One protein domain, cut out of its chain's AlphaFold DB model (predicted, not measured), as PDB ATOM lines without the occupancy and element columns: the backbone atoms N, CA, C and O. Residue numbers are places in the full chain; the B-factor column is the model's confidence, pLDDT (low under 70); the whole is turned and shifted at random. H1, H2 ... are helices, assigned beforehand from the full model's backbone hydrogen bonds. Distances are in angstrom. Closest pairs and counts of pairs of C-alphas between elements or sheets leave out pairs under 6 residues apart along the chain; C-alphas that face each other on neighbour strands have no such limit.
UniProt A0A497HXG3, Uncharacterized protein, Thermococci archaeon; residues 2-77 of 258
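This is residues 2 to 77 of the 258 residues of an uncharacterized protein of Thermococci archaeon (UniProt A0A497HXG3). The model is an open arch: two long helices, H2 and H4, form legs that stay far apart, joined by short H3 and a long link. H1 and the loop of residues 8 to 27 lie on the H2 side; tiny H5 ends the other leg. The printed part has 76 residues, five named helices in the order H1 to H5 and no named strand: all helix. It is only just extended, close to loose, with a radius of gyration of the C-alphas of 17.4 A and spans of 45 by 36 by 22 A.

H1, residues 2 to 7, begins at C-alpha 2 (-34.574, -6.768, -8.527). H2, residues 28 to 41, is 20.1 A long. H3 is residues 43 to 47. H4, residues 59 to 72, is 19.8 A long. H5, residues 74 to 77, ends at C-alpha 77 (-14.144, -1.141, -38.206).

H1 and H2 only just touch, with 3 pairs of C-alphas within 8 A, through residues 34 to 37 alone of H2; the closest C-alphas, of Phe 4 and Val 37, are 6.6 A apart. Their lines are about perpendicular, at 82 degrees. H2 and H3 meet only through their link. H2 and H4 are apart. H4 and H5 are close but not clearly touching; their closest C-alphas, of Ile 70 and Tyr 77, are 6.4 A apart. Every O i to N i+4 pair is within hydrogen-bond range in H1, H2, H3 and H4; H5 is too short for one.

The farthest C-alphas, of Ser 6 and Gln 72, are 45.3 A apart. The printed part has no cut. The links H1 to H2 and H3 to H4 are long. No printed residue is under 70 in pLDDT.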
ATOM      1  N   ASP A   2     -34.424  -6.769  -9.990       86.50
ATOM      2  CA  ASP A   2     -34.574  -6.768  -8.527       86.50
ATOM      3  C   ASP A   2     -33.856  -7.935  -7.835       86.50
ATOM      4  O   ASP A   2     -33.182  -7.727  -6.828       86.50
ATOM      5  N   ASP A   3     -33.879  -9.137  -8.420       86.94
ATOM      6  CA  ASP A   3     -33.128 -10.294  -7.898       86.94
ATOM      7  C   ASP A   3     -31.610 -10.059  -7.882       86.94
ATOM      8  O   ASP A   3     -30.910 -10.451  -6.953       86.94
ATOM      9  N   PHE A   4     -31.082  -9.362  -8.894       88.38
ATOM     10  CA  PHE A   4     -29.666  -9.004  -8.930       88.38
ATOM     11  C   PHE A   4     -29.366  -7.967  -7.854       88.38
ATOM     12  O   PHE A   4     -28.490  -8.188  -7.023       88.38
ATOM     13  N   LEU A   5     -30.142  -6.881  -7.806       88.44
ATOM     14  CA  LEU A   5     -29.949  -5.812  -6.828       88.44
ATOM     15  C   LEU A   5     -30.076  -6.290  -5.379       88.44
ATOM     16  O   LEU A   5     -29.349  -5.798  -4.520       88.44
ATOM     17  N   SER A   6     -30.956  -7.253  -5.107       88.81
ATOM     18  CA  SER A   6     -31.138  -7.836  -3.774       88.81
ATOM     19  C   SER A   6     -30.059  -8.858  -3.399       88.81
ATOM     20  O   SER A   6     -29.748  -8.995  -2.218       88.81
ATOM     21  N   SER A   7     -29.443  -9.535  -4.373       89.38
ATOM     22  CA  SER A   7     -28.452 -10.592  -4.113       89.38
ATOM     23  C   SER A   7     -27.147 -10.100  -3.480       89.38
ATOM     24  O   SER A   7     -26.528 -10.819  -2.695       89.38
ATOM     25  N   ASN A   8     -26.693  -8.898  -3.845       87.50
ATOM     26  CA  ASN A   8     -25.496  -8.281  -3.285       87.50
ATOM     27  C   ASN A   8     -25.547  -6.757  -3.459       87.50
ATOM     28  O   ASN A   8     -24.851  -6.212  -4.321       87.50
ATOM     29  N   PRO A   9     -26.388  -6.056  -2.674       85.25
ATOM     30  CA  PRO A   9     -26.675  -4.652  -2.916       85.25
ATOM     31  C   PRO A   9     -25.399  -3.820  -3.009       85.25
ATOM     32  O   PRO A   9     -25.208  -3.123  -3.999       85.25
ATOM     33  N   SER A  10     -24.477  -3.946  -2.050       86.31
ATOM     34  CA  SER A  10     -23.265  -3.116  -1.974       86.31
ATOM     35  C   SER A  10     -22.357  -3.187  -3.205       86.31
ATOM     36  O   SER A  10     -21.615  -2.240  -3.437       86.31
ATOM     37  N   LYS A  11     -22.432  -4.255  -4.009       87.69
ATOM     38  CA  LYS A  11     -21.665  -4.380  -5.257       87.69
ATOM     39  C   LYS A  11     -22.284  -3.585  -6.400       87.69
ATOM     40  O   LYS A  11     -21.556  -3.007  -7.190       87.69
ATOM     41  N   PHE A  12     -23.613  -3.536  -6.485       88.25
ATOM     42  CA  PHE A  12     -24.323  -2.892  -7.588       88.25
ATOM     43  C   PHE A  12     -24.452  -1.384  -7.368       88.25
ATOM     44  O   PHE A  12     -25.288  -0.938  -6.582       88.25
ATOM     45  N   ARG A  13     -23.660  -0.595  -8.091       86.94
ATOM     46  CA  ARG A  13     -23.681   0.872  -8.125       86.94
ATOM     47  C   ARG A  13     -24.344   1.374  -9.410       86.94
ATOM     48  O   ARG A  13     -25.381   2.034  -9.345       86.94
ATOM     49  N   MET A  14     -23.806   1.011 -10.574       89.00
ATOM     50  CA  MET A  14     -24.312   1.455 -11.873       89.00
ATOM     51  C   MET A  14     -25.650   0.810 -12.209       89.00
ATOM     52  O   MET A  14     -26.522   1.495 -12.744       89.00
ATOM     53  N   LEU A  15     -25.863  -0.465 -11.843       88.75
ATOM     54  CA  LEU A  15     -27.134  -1.151 -12.113       88.75
ATOM     55  C   LEU A  15     -28.338  -0.408 -11.536       88.75
ATOM     56  O   LEU A  15     -29.369  -0.303 -12.193       88.75
ATOM     57  N   ARG A  16     -28.197   0.178 -10.345       86.38
ATOM     58  CA  ARG A  16     -29.272   0.952  -9.704       86.38
ATOM     59  C   ARG A  16     -29.613   2.243 -10.446       86.38
ATOM     60  O   ARG A  16     -30.703   2.772 -10.260       86.38
ATOM     61  N   ALA A  17     -28.699   2.740 -11.275       88.00
ATOM     62  CA  ALA A  17     -28.874   3.939 -12.084       88.00
ATOM     63  C   ALA A  17     -29.291   3.633 -13.537       88.00
ATOM     64  O   ALA A  17     -29.294   4.534 -14.378       88.00
ATOM     65  N   PHE A  18     -29.642   2.382 -13.858       87.88
ATOM     66  CA  PHE A  18     -30.095   2.001 -15.194       87.88
ATOM     67  C   PHE A  18     -31.487   2.571 -15.491       87.88
ATOM     68  O   PHE A  18     -32.511   2.023 -15.083       87.88
ATOM     69  N   TRP A  19     -31.523   3.700 -16.200       86.75
ATOM     70  CA  TRP A  19     -32.748   4.446 -16.477       86.75
ATOM     71  C   TRP A  19     -32.674   5.173 -17.811       86.75
ATOM     72  O   TRP A  19     -31.719   5.902 -18.069       86.75
ATOM     73  N   LYS A  20     -33.701   4.983 -18.649       87.56
ATOM     74  CA  LYS A  20     -33.825   5.589 -19.991       87.56
ATOM     75  C   LYS A  20     -32.601   5.360 -20.900       87.56
ATOM     76  O   LYS A  20     -32.333   6.158 -21.793       87.56
ATOM     77  N   VAL A  21     -31.876   4.261 -20.693       84.06
ATOM     78  CA  VAL A  21     -30.716   3.865 -21.501       84.06
ATOM     79  C   VAL A  21     -30.843   2.410 -21.936       84.06
ATOM     80  O   VAL A  21     -31.457   1.600 -21.248       84.06
ATOM     81  N   SER A  22     -30.246   2.078 -23.080       84.81
ATOM     82  CA  SER A  22     -30.237   0.706 -23.614       84.81
ATOM     83  C   SER A  22     -29.000  -0.091 -23.202       84.81
ATOM     84  O   SER A  22     -28.980  -1.311 -23.334       84.81
ATOM     85  N   PHE A  23     -27.962   0.592 -22.715       84.00
ATOM     86  CA  PHE A  23     -26.682  -0.006 -22.352       84.00
ATOM     87  C   PHE A  23     -26.260   0.456 -20.969       84.00
ATOM     88  O   PHE A  23     -26.533   1.590 -20.569       84.00
ATOM     89  N   ILE A  24     -25.568  -0.429 -20.260       84.31
ATOM     90  CA  ILE A  24     -25.010  -0.154 -18.948       84.31
ATOM     91  C   ILE A  24     -23.524  -0.473 -18.937       84.31
ATOM     92  O   ILE A  24     -23.078  -1.447 -19.539       84.31
ATOM     93  N   LYS A  25     -22.766   0.372 -18.246       86.94
ATOM     94  CA  LYS A  25     -21.361   0.134 -17.933       86.94
ATOM     95  C   LYS A  25     -21.321  -0.441 -16.530       86.94
ATOM     96  O   LYS A  25     -21.924   0.141 -15.635       86.94
ATOM     97  N   ILE A  26     -20.635  -1.559 -16.372       89.19
ATOM     98  CA  ILE A  26     -20.396  -2.200 -15.082       89.19
ATOM     99  C   ILE A  26     -18.891  -2.359 -14.916       89.19
ATOM    100  O   ILE A  26     -18.184  -2.588 -15.902       89.19
ATOM    101  N   ASP A  27     -18.399  -2.157 -13.703       92.00
ATOM    102  CA  ASP A  27     -16.997  -2.414 -13.370       92.00
ATOM    103  C   ASP A  27     -16.746  -3.918 -13.145       92.00
ATOM    104  O   ASP A  27     -17.648  -4.751 -13.292       92.00
ATOM    105  N   ASP A  28     -15.506  -4.296 -12.829       93.19
ATOM    106  CA  ASP A  28     -15.152  -5.703 -12.601       93.19
ATOM    107  C   ASP A  28     -15.865  -6.305 -11.381       93.19
ATOM    108  O   ASP A  28     -16.191  -7.496 -11.371       93.19
ATOM    109  N   GLU A  29     -16.136  -5.486 -10.363       92.38
ATOM    110  CA  GLU A  29     -16.796  -5.891  -9.126       92.38
ATOM    111  C   GLU A  29     -18.284  -6.196  -9.370       92.38
ATOM    112  O   GLU A  29     -18.773  -7.268  -8.996       92.38
ATOM    113  N   GLU A  30     -18.989  -5.303 -10.066       92.69
ATOM    114  CA  GLU A  30     -20.363  -5.500 -10.522       92.69
ATOM    115  C   GLU A  30     -20.476  -6.660 -11.510       92.69
ATOM    116  O   GLU A  30     -21.386  -7.480 -11.395       92.69
ATOM    117  N   ASN A  31     -19.550  -6.764 -12.466       93.81
ATOM    118  CA  ASN A  31     -19.520  -7.851 -13.445       93.81
ATOM    119  C   ASN A  31     -19.386  -9.221 -12.771       93.81
ATOM    120  O   ASN A  31     -20.077 -10.170 -13.152       93.81
ATOM    121  N   GLN A  32     -18.536  -9.337 -11.749       94.56
ATOM    122  CA  GLN A  32     -18.438 -10.576 -10.986       94.56
ATOM    123  C   GLN A  32     -19.721 -10.848 -10.195       94.56
ATOM    124  O   GLN A  32     -20.232 -11.963 -10.260       94.56
ATOM    125  N   ALA A  33     -20.307  -9.838  -9.543       94.06
ATOM    126  CA  ALA A  33     -21.579 -10.000  -8.837       94.06
ATOM    127  C   ALA A  33     -22.712 -10.466  -9.776       94.06
ATOM    128  O   ALA A  33     -23.502 -11.338  -9.411       94.06
ATOM    129  N   PHE A  34     -22.757  -9.952 -11.010       92.94
ATOM    130  CA  PHE A  34     -23.659 -10.426 -12.063       92.94
ATOM    131  C   PHE A  34     -23.457 -11.913 -12.371       92.94
ATOM    132  O   PHE A  34     -24.419 -12.688 -12.368       92.94
ATOM    133  N   LYS A  35     -22.209 -12.323 -12.624       93.62
ATOM    134  CA  LYS A  35     -21.867 -13.724 -12.900       93.62
ATOM    135  C   LYS A  35     -22.240 -14.626 -11.731       93.62
ATOM    136  O   LYS A  35     -22.812 -15.685 -11.960       93.62
ATOM    137  N   ASP A  36     -21.985 -14.199 -10.499       94.31
ATOM    138  CA  ASP A  36     -22.282 -14.984  -9.301       94.31
ATOM    139  C   ASP A  36     -23.779 -15.280  -9.167       94.31
ATOM    140  O   ASP A  36     -24.156 -16.389  -8.800       94.31
ATOM    141  N   VAL A  37     -24.659 -14.317  -9.459       94.06
ATOM    142  CA  VAL A  37     -26.116 -14.549  -9.457       94.06
ATOM    143  C   VAL A  37     -26.510 -15.557 -10.531       94.06
ATOM    144  O   VAL A  37     -27.188 -16.536 -10.229       94.06
ATOM    145  N   LEU A  38     -26.046 -15.352 -11.767       92.38
ATOM    146  CA  LEU A  38     -26.358 -16.247 -12.882       92.38
ATOM    147  C   LEU A  38     -25.873 -17.672 -12.610       92.38
ATOM    148  O   LEU A  38     -26.640 -18.619 -12.753       92.38
ATOM    149  N   LEU A  39     -24.624 -17.839 -12.177       93.81
ATOM    150  CA  LEU A  39     -24.042 -19.153 -11.918       93.81
ATOM    151  C   LEU A  39     -24.706 -19.844 -10.725       93.81
ATOM    152  O   LEU A  39     -24.968 -21.040 -10.805       93.81
ATOM    153  N   ARG A  40     -25.031 -19.111  -9.649       93.19
ATOM    154  CA  ARG A  40     -25.751 -19.672  -8.492       93.19
ATOM    155  C   ARG A  40     -27.130 -20.196  -8.869       93.19
ATOM    156  O   ARG A  40     -27.469 -21.309  -8.485       93.19
ATOM    157  N   ASN A  41     -27.880 -19.437  -9.662       91.81
ATOM    158  CA  ASN A  41     -29.223 -19.838 -10.082       91.81
ATOM    159  C   ASN A  41     -29.223 -21.045 -11.033       91.81
ATOM    160  O   ASN A  41     -30.251 -21.688 -11.184       91.81
ATOM    161  N   ASN A  42     -28.085 -21.360 -11.661       91.88
ATOM    162  CA  ASN A  42     -27.960 -22.442 -12.637       91.88
ATOM    163  C   ASN A  42     -27.045 -23.582 -12.150       91.88
ATOM    164  O   ASN A  42     -26.563 -24.363 -12.965       91.88
ATOM    165  N   GLN A  43     -26.772 -23.695 -10.842       93.62
ATOM    166  CA  GLN A  43     -25.843 -24.709 -10.314       93.62
ATOM    167  C   GLN A  43     -26.249 -26.142 -10.663       93.62
ATOM    168  O   GLN A  43     -25.392 -26.934 -11.052       93.62
ATOM    169  N   GLU A  44     -27.538 -26.470 -10.556       92.69
ATOM    170  CA  GLU A  44     -28.039 -27.809 -10.878       92.69
ATOM    171  C   GLU A  44     -27.835 -28.136 -12.358       92.69
ATOM    172  O   GLU A  44     -27.264 -29.177 -12.676       92.69
ATOM    173  N   THR A  45     -28.191 -27.212 -13.254       93.00
ATOM    174  CA  THR A  45     -27.967 -27.339 -14.700       93.00
ATOM    175  C   THR A  45     -26.479 -27.418 -15.050       93.00
ATOM    176  O   THR A  45     -26.097 -28.152 -15.957       93.00
ATOM    177  N   LEU A  46     -25.614 -26.693 -14.335       91.19
ATOM    178  CA  LEU A  46     -24.161 -26.763 -14.525       91.19
ATOM    179  C   LEU A  46     -23.591 -28.121 -14.092       91.19
ATOM    180  O   LEU A  46     -22.691 -28.638 -14.753       91.19
ATOM    181  N   ALA A  47     -24.099 -28.695 -12.998       92.75
ATOM    182  CA  ALA A  47     -23.677 -30.002 -12.497       92.75
ATOM    183  C   ALA A  47     -24.251 -31.160 -13.329       92.75
ATOM    184  O   ALA A  47     -23.551 -32.136 -13.598       92.75
ATOM    185  N   THR A  48     -25.508 -31.030 -13.758       92.31
ATOM    186  CA  THR A  48     -26.246 -32.035 -14.529       92.31
ATOM    187  C   THR A  48     -26.927 -31.382 -15.741       92.31
ATOM    188  O   THR A  48     -28.116 -31.069 -15.698       92.31
ATOM    189  N   PRO A  49     -26.184 -31.167 -16.841       89.75
ATOM    190  CA  PRO A  49     -26.701 -30.517 -18.043       89.75
ATOM    191  C   PRO A  49     -27.915 -31.232 -18.659       89.75
ATOM    192  O   PRO A  49     -27.806 -32.376 -19.104       89.75
ATOM    193  N   ASN A  50     -29.050 -30.535 -18.765       86.94
ATOM    194  CA  ASN A  50     -30.237 -30.973 -19.506       86.94
ATOM    195  C   ASN A  50     -30.398 -30.153 -20.801       86.94
ATOM    196  O   ASN A  50     -30.090 -28.965 -20.846       86.94
ATOM    197  N   LYS A  51     -30.899 -30.780 -21.872       84.81
ATOM    198  CA  LYS A  51     -31.128 -30.117 -23.169       84.81
ATOM    199  C   LYS A  51     -32.215 -29.043 -23.117       84.81
ATOM    200  O   LYS A  51     -32.202 -28.166 -23.972       84.81
ATOM    201  N   GLU A  52     -33.141 -29.124 -22.167       87.19
ATOM    202  CA  GLU A  52     -34.219 -28.136 -22.015       87.19
ATOM    203  C   GLU A  52     -33.726 -26.826 -21.376       87.19
ATOM    204  O   GLU A  52     -34.262 -25.765 -21.681       87.19
ATOM    205  N   ASP A  53     -32.644 -26.884 -20.589       86.81
ATOM    206  CA  ASP A  53     -32.083 -25.740 -19.852       86.81
ATOM    207  C   ASP A  53     -30.882 -25.090 -20.564       86.81
ATOM    208  O   ASP A  53     -30.279 -24.137 -20.067       86.81
ATOM    209  N   ILE A  54     -30.490 -25.616 -21.730       88.38
ATOM    210  CA  ILE A  54     -29.290 -25.193 -22.456       88.38
ATOM    211  C   ILE A  54     -29.646 -24.775 -23.874       88.38
ATOM    212  O   ILE A  54     -30.177 -25.547 -24.670       88.38
ATOM    213  N   PHE A  55     -29.221 -23.568 -24.236       89.00
ATOM    214  CA  PHE A  55     -29.298 -23.090 -25.607       89.00
ATOM    215  C   PHE A  55     -28.028 -23.482 -26.373       89.00
ATOM    216  O   PHE A  55     -26.940 -22.994 -26.046       89.00
ATOM    217  N   PRO A  56     -28.118 -24.335 -27.411       87.25
ATOM    218  CA  PRO A  56     -26.966 -24.628 -28.246       87.25
ATOM    219  C   PRO A  56     -26.523 -23.349 -28.963       87.25
ATOM    220  O   PRO A  56     -27.318 -22.669 -29.610       87.25
ATOM    221  N   SER A  57     -25.234 -23.032 -28.872       88.50
ATOM    222  CA  SER A  57     -24.667 -21.835 -29.485       88.50
ATOM    223  C   SER A  57     -23.451 -22.180 -30.328       88.50
ATOM    224  O   SER A  57     -22.542 -22.877 -29.887       88.50
ATOM    225  N   ASN A  58     -23.411 -21.646 -31.548       92.69
ATOM    226  CA  ASN A  58     -22.243 -21.722 -32.425       92.69
ATOM    227  C   ASN A  58     -21.418 -20.424 -32.363       92.69
ATOM    228  O   ASN A  58     -20.864 -19.981 -33.374       92.69
ATOM    229  N   TYR A  59     -21.391 -19.772 -31.193       93.81
ATOM    230  CA  TYR A  59     -20.748 -18.469 -31.006       93.81
ATOM    231  C   TYR A  59     -19.302 -18.472 -31.507       93.81
ATOM    232  O   TYR A  59     -18.911 -17.536 -32.194       93.81
ATOM    233  N   SER A  60     -18.543 -19.552 -31.279       95.06
ATOM    234  CA  SER A  60     -17.158 -19.686 -31.739       95.06
ATOM    235  C   SER A  60     -17.025 -19.489 -33.251       95.06
ATOM    236  O   SER A  60     -16.179 -18.717 -33.694       95.06
ATOM    237  N   ARG A  61     -17.896 -20.107 -34.063       96.31
ATOM    238  CA  ARG A  61     -17.875 -19.933 -35.527       96.31
ATOM    239  C   ARG A  61     -18.177 -18.493 -35.926       96.31
ATOM    240  O   ARG A  61     -17.523 -17.962 -36.821       96.31
ATOM    241  N   TYR A  62     -19.177 -17.868 -35.308       95.00
ATOM    242  CA  TYR A  62     -19.550 -16.490 -35.632       95.00
ATOM    243  C   TYR A  62     -18.488 -15.488 -35.170       95.00
ATOM    244  O   TYR A  62     -18.151 -14.584 -35.928       95.00
ATOM    245  N   HIS A  63     -17.896 -15.689 -33.993       94.94
ATOM    246  CA  HIS A  63     -16.789 -14.878 -33.486       94.94
ATOM    247  C   HIS A  63     -15.565 -14.985 -34.399       94.94
ATOM    248  O   HIS A  63     -14.984 -13.957 -34.738       94.94
ATOM    249  N   SER A  64     -15.215 -16.187 -34.873       96.12
ATOM    250  CA  SER A  64     -14.137 -16.363 -35.856       96.12
ATOM    251  C   SER A  64     -14.423 -15.616 -37.158       96.12
ATOM    252  O   SER A  64     -13.571 -14.867 -37.622       96.12
ATOM    253  N   LYS A  65     -15.646 -15.716 -37.699       95.44
ATOM    254  CA  LYS A  65     -16.046 -14.968 -38.905       95.44
ATOM    255  C   LYS A  65     -15.974 -13.452 -38.717       95.44
ATOM    256  O   LYS A  65     -15.529 -12.741 -39.614       95.44
ATOM    257  N   ILE A  66     -16.426 -12.949 -37.568       92.94
ATOM    258  CA  ILE A  66     -16.345 -11.520 -37.234       92.94
ATOM    259  C   ILE A  66     -14.877 -11.097 -37.159       92.94
ATOM    260  O   ILE A  66     -14.504 -10.102 -37.773       92.94
ATOM    261  N   LYS A  67     -14.035 -11.882 -36.480       92.38
ATOM    262  CA  LYS A  67     -12.600 -11.620 -36.360       92.38
ATOM    263  C   LYS A  67     -11.905 -11.599 -37.723       92.38
ATOM    264  O   LYS A  67     -11.150 -10.674 -37.993       92.38
ATOM    265  N   GLU A  68     -12.192 -12.559 -38.598       93.75
ATOM    266  CA  GLU A  68     -11.677 -12.585 -39.974       93.75
ATOM    267  C   GLU A  68     -12.097 -11.338 -40.761       93.75
ATOM    268  O   GLU A  68     -11.252 -10.673 -41.359       93.75
ATOM    269  N   LYS A  69     -13.384 -10.970 -40.705       91.50
ATOM    270  CA  LYS A  69     -13.920  -9.789 -41.395       91.50
ATOM    271  C   LYS A  69     -13.285  -8.485 -40.903       91.50
ATOM    272  O   LYS A  69     -12.971  -7.621 -41.725       91.50
ATOM    273  N   ILE A  70     -13.098  -8.351 -39.588       91.12
ATOM    274  CA  ILE A  70     -12.419  -7.205 -38.972       91.12
ATOM    275  C   ILE A  70     -10.955  -7.175 -39.406       91.12
ATOM    276  O   ILE A  70     -10.504  -6.147 -39.887       91.12
ATOM    277  N   ASN A  71     -10.232  -8.294 -39.325       88.81
ATOM    278  CA  ASN A  71      -8.818  -8.359 -39.704       88.81
ATOM    279  C   ASN A  71      -8.582  -7.990 -41.177       88.81
ATOM    280  O   ASN A  71      -7.612  -7.306 -41.487       88.81
ATOM    281  N   GLN A  72      -9.475  -8.405 -42.081       88.94
ATOM    282  CA  GLN A  72      -9.398  -8.061 -43.507       88.94
ATOM    283  C   GLN A  72      -9.672  -6.575 -43.788       88.94
ATOM    284  O   GLN A  72      -9.221  -6.055 -44.801       88.94
ATOM    285  N   ASN A  73     -10.410  -5.888 -42.910       86.50
ATOM    286  CA  ASN A  73     -10.872  -4.512 -43.110       86.50
ATOM    287  C   ASN A  73     -10.670  -3.662 -41.849       86.50
ATOM    288  O   ASN A  73     -11.553  -2.896 -41.459       86.50
ATOM    289  N   ILE A  74      -9.520  -3.809 -41.188       81.50
ATOM    290  CA  ILE A  74      -9.303  -3.269 -39.836       81.50
ATOM    291  C   ILE A  74      -9.547  -1.755 -39.767       81.50
ATOM    292  O   ILE A  74     -10.175  -1.249 -38.840       81.50
ATOM    293  N   ASN A  75      -9.158  -1.037 -40.821       80.56
ATOM    294  CA  ASN A  75      -9.318   0.410 -40.922       80.56
ATOM    295  C   ASN A  75     -10.779   0.873 -41.012       80.56
ATOM    296  O   ASN A  75     -11.047   2.028 -40.687       80.56
ATOM    297  N   ASN A  76     -11.699  -0.001 -41.431       83.81
ATOM    298  CA  ASN A  76     -13.115   0.325 -41.613       83.81
ATOM    299  C   ASN A  76     -13.942   0.077 -40.346       83.81
ATOM    300  O   ASN A  76     -15.046   0.600 -40.230       83.81
ATOM    301  N   TYR A  77     -13.433  -0.744 -39.424       84.69
ATOM    302  CA  TYR A  77     -14.144  -1.141 -38.206       84.69
ATOM    303  C   TYR A  77     -13.511  -0.600 -36.923       84.69
ATOM    304  O   TYR A  77     -14.115  -0.710 -35.857       84.69
TER     305      TYR A  77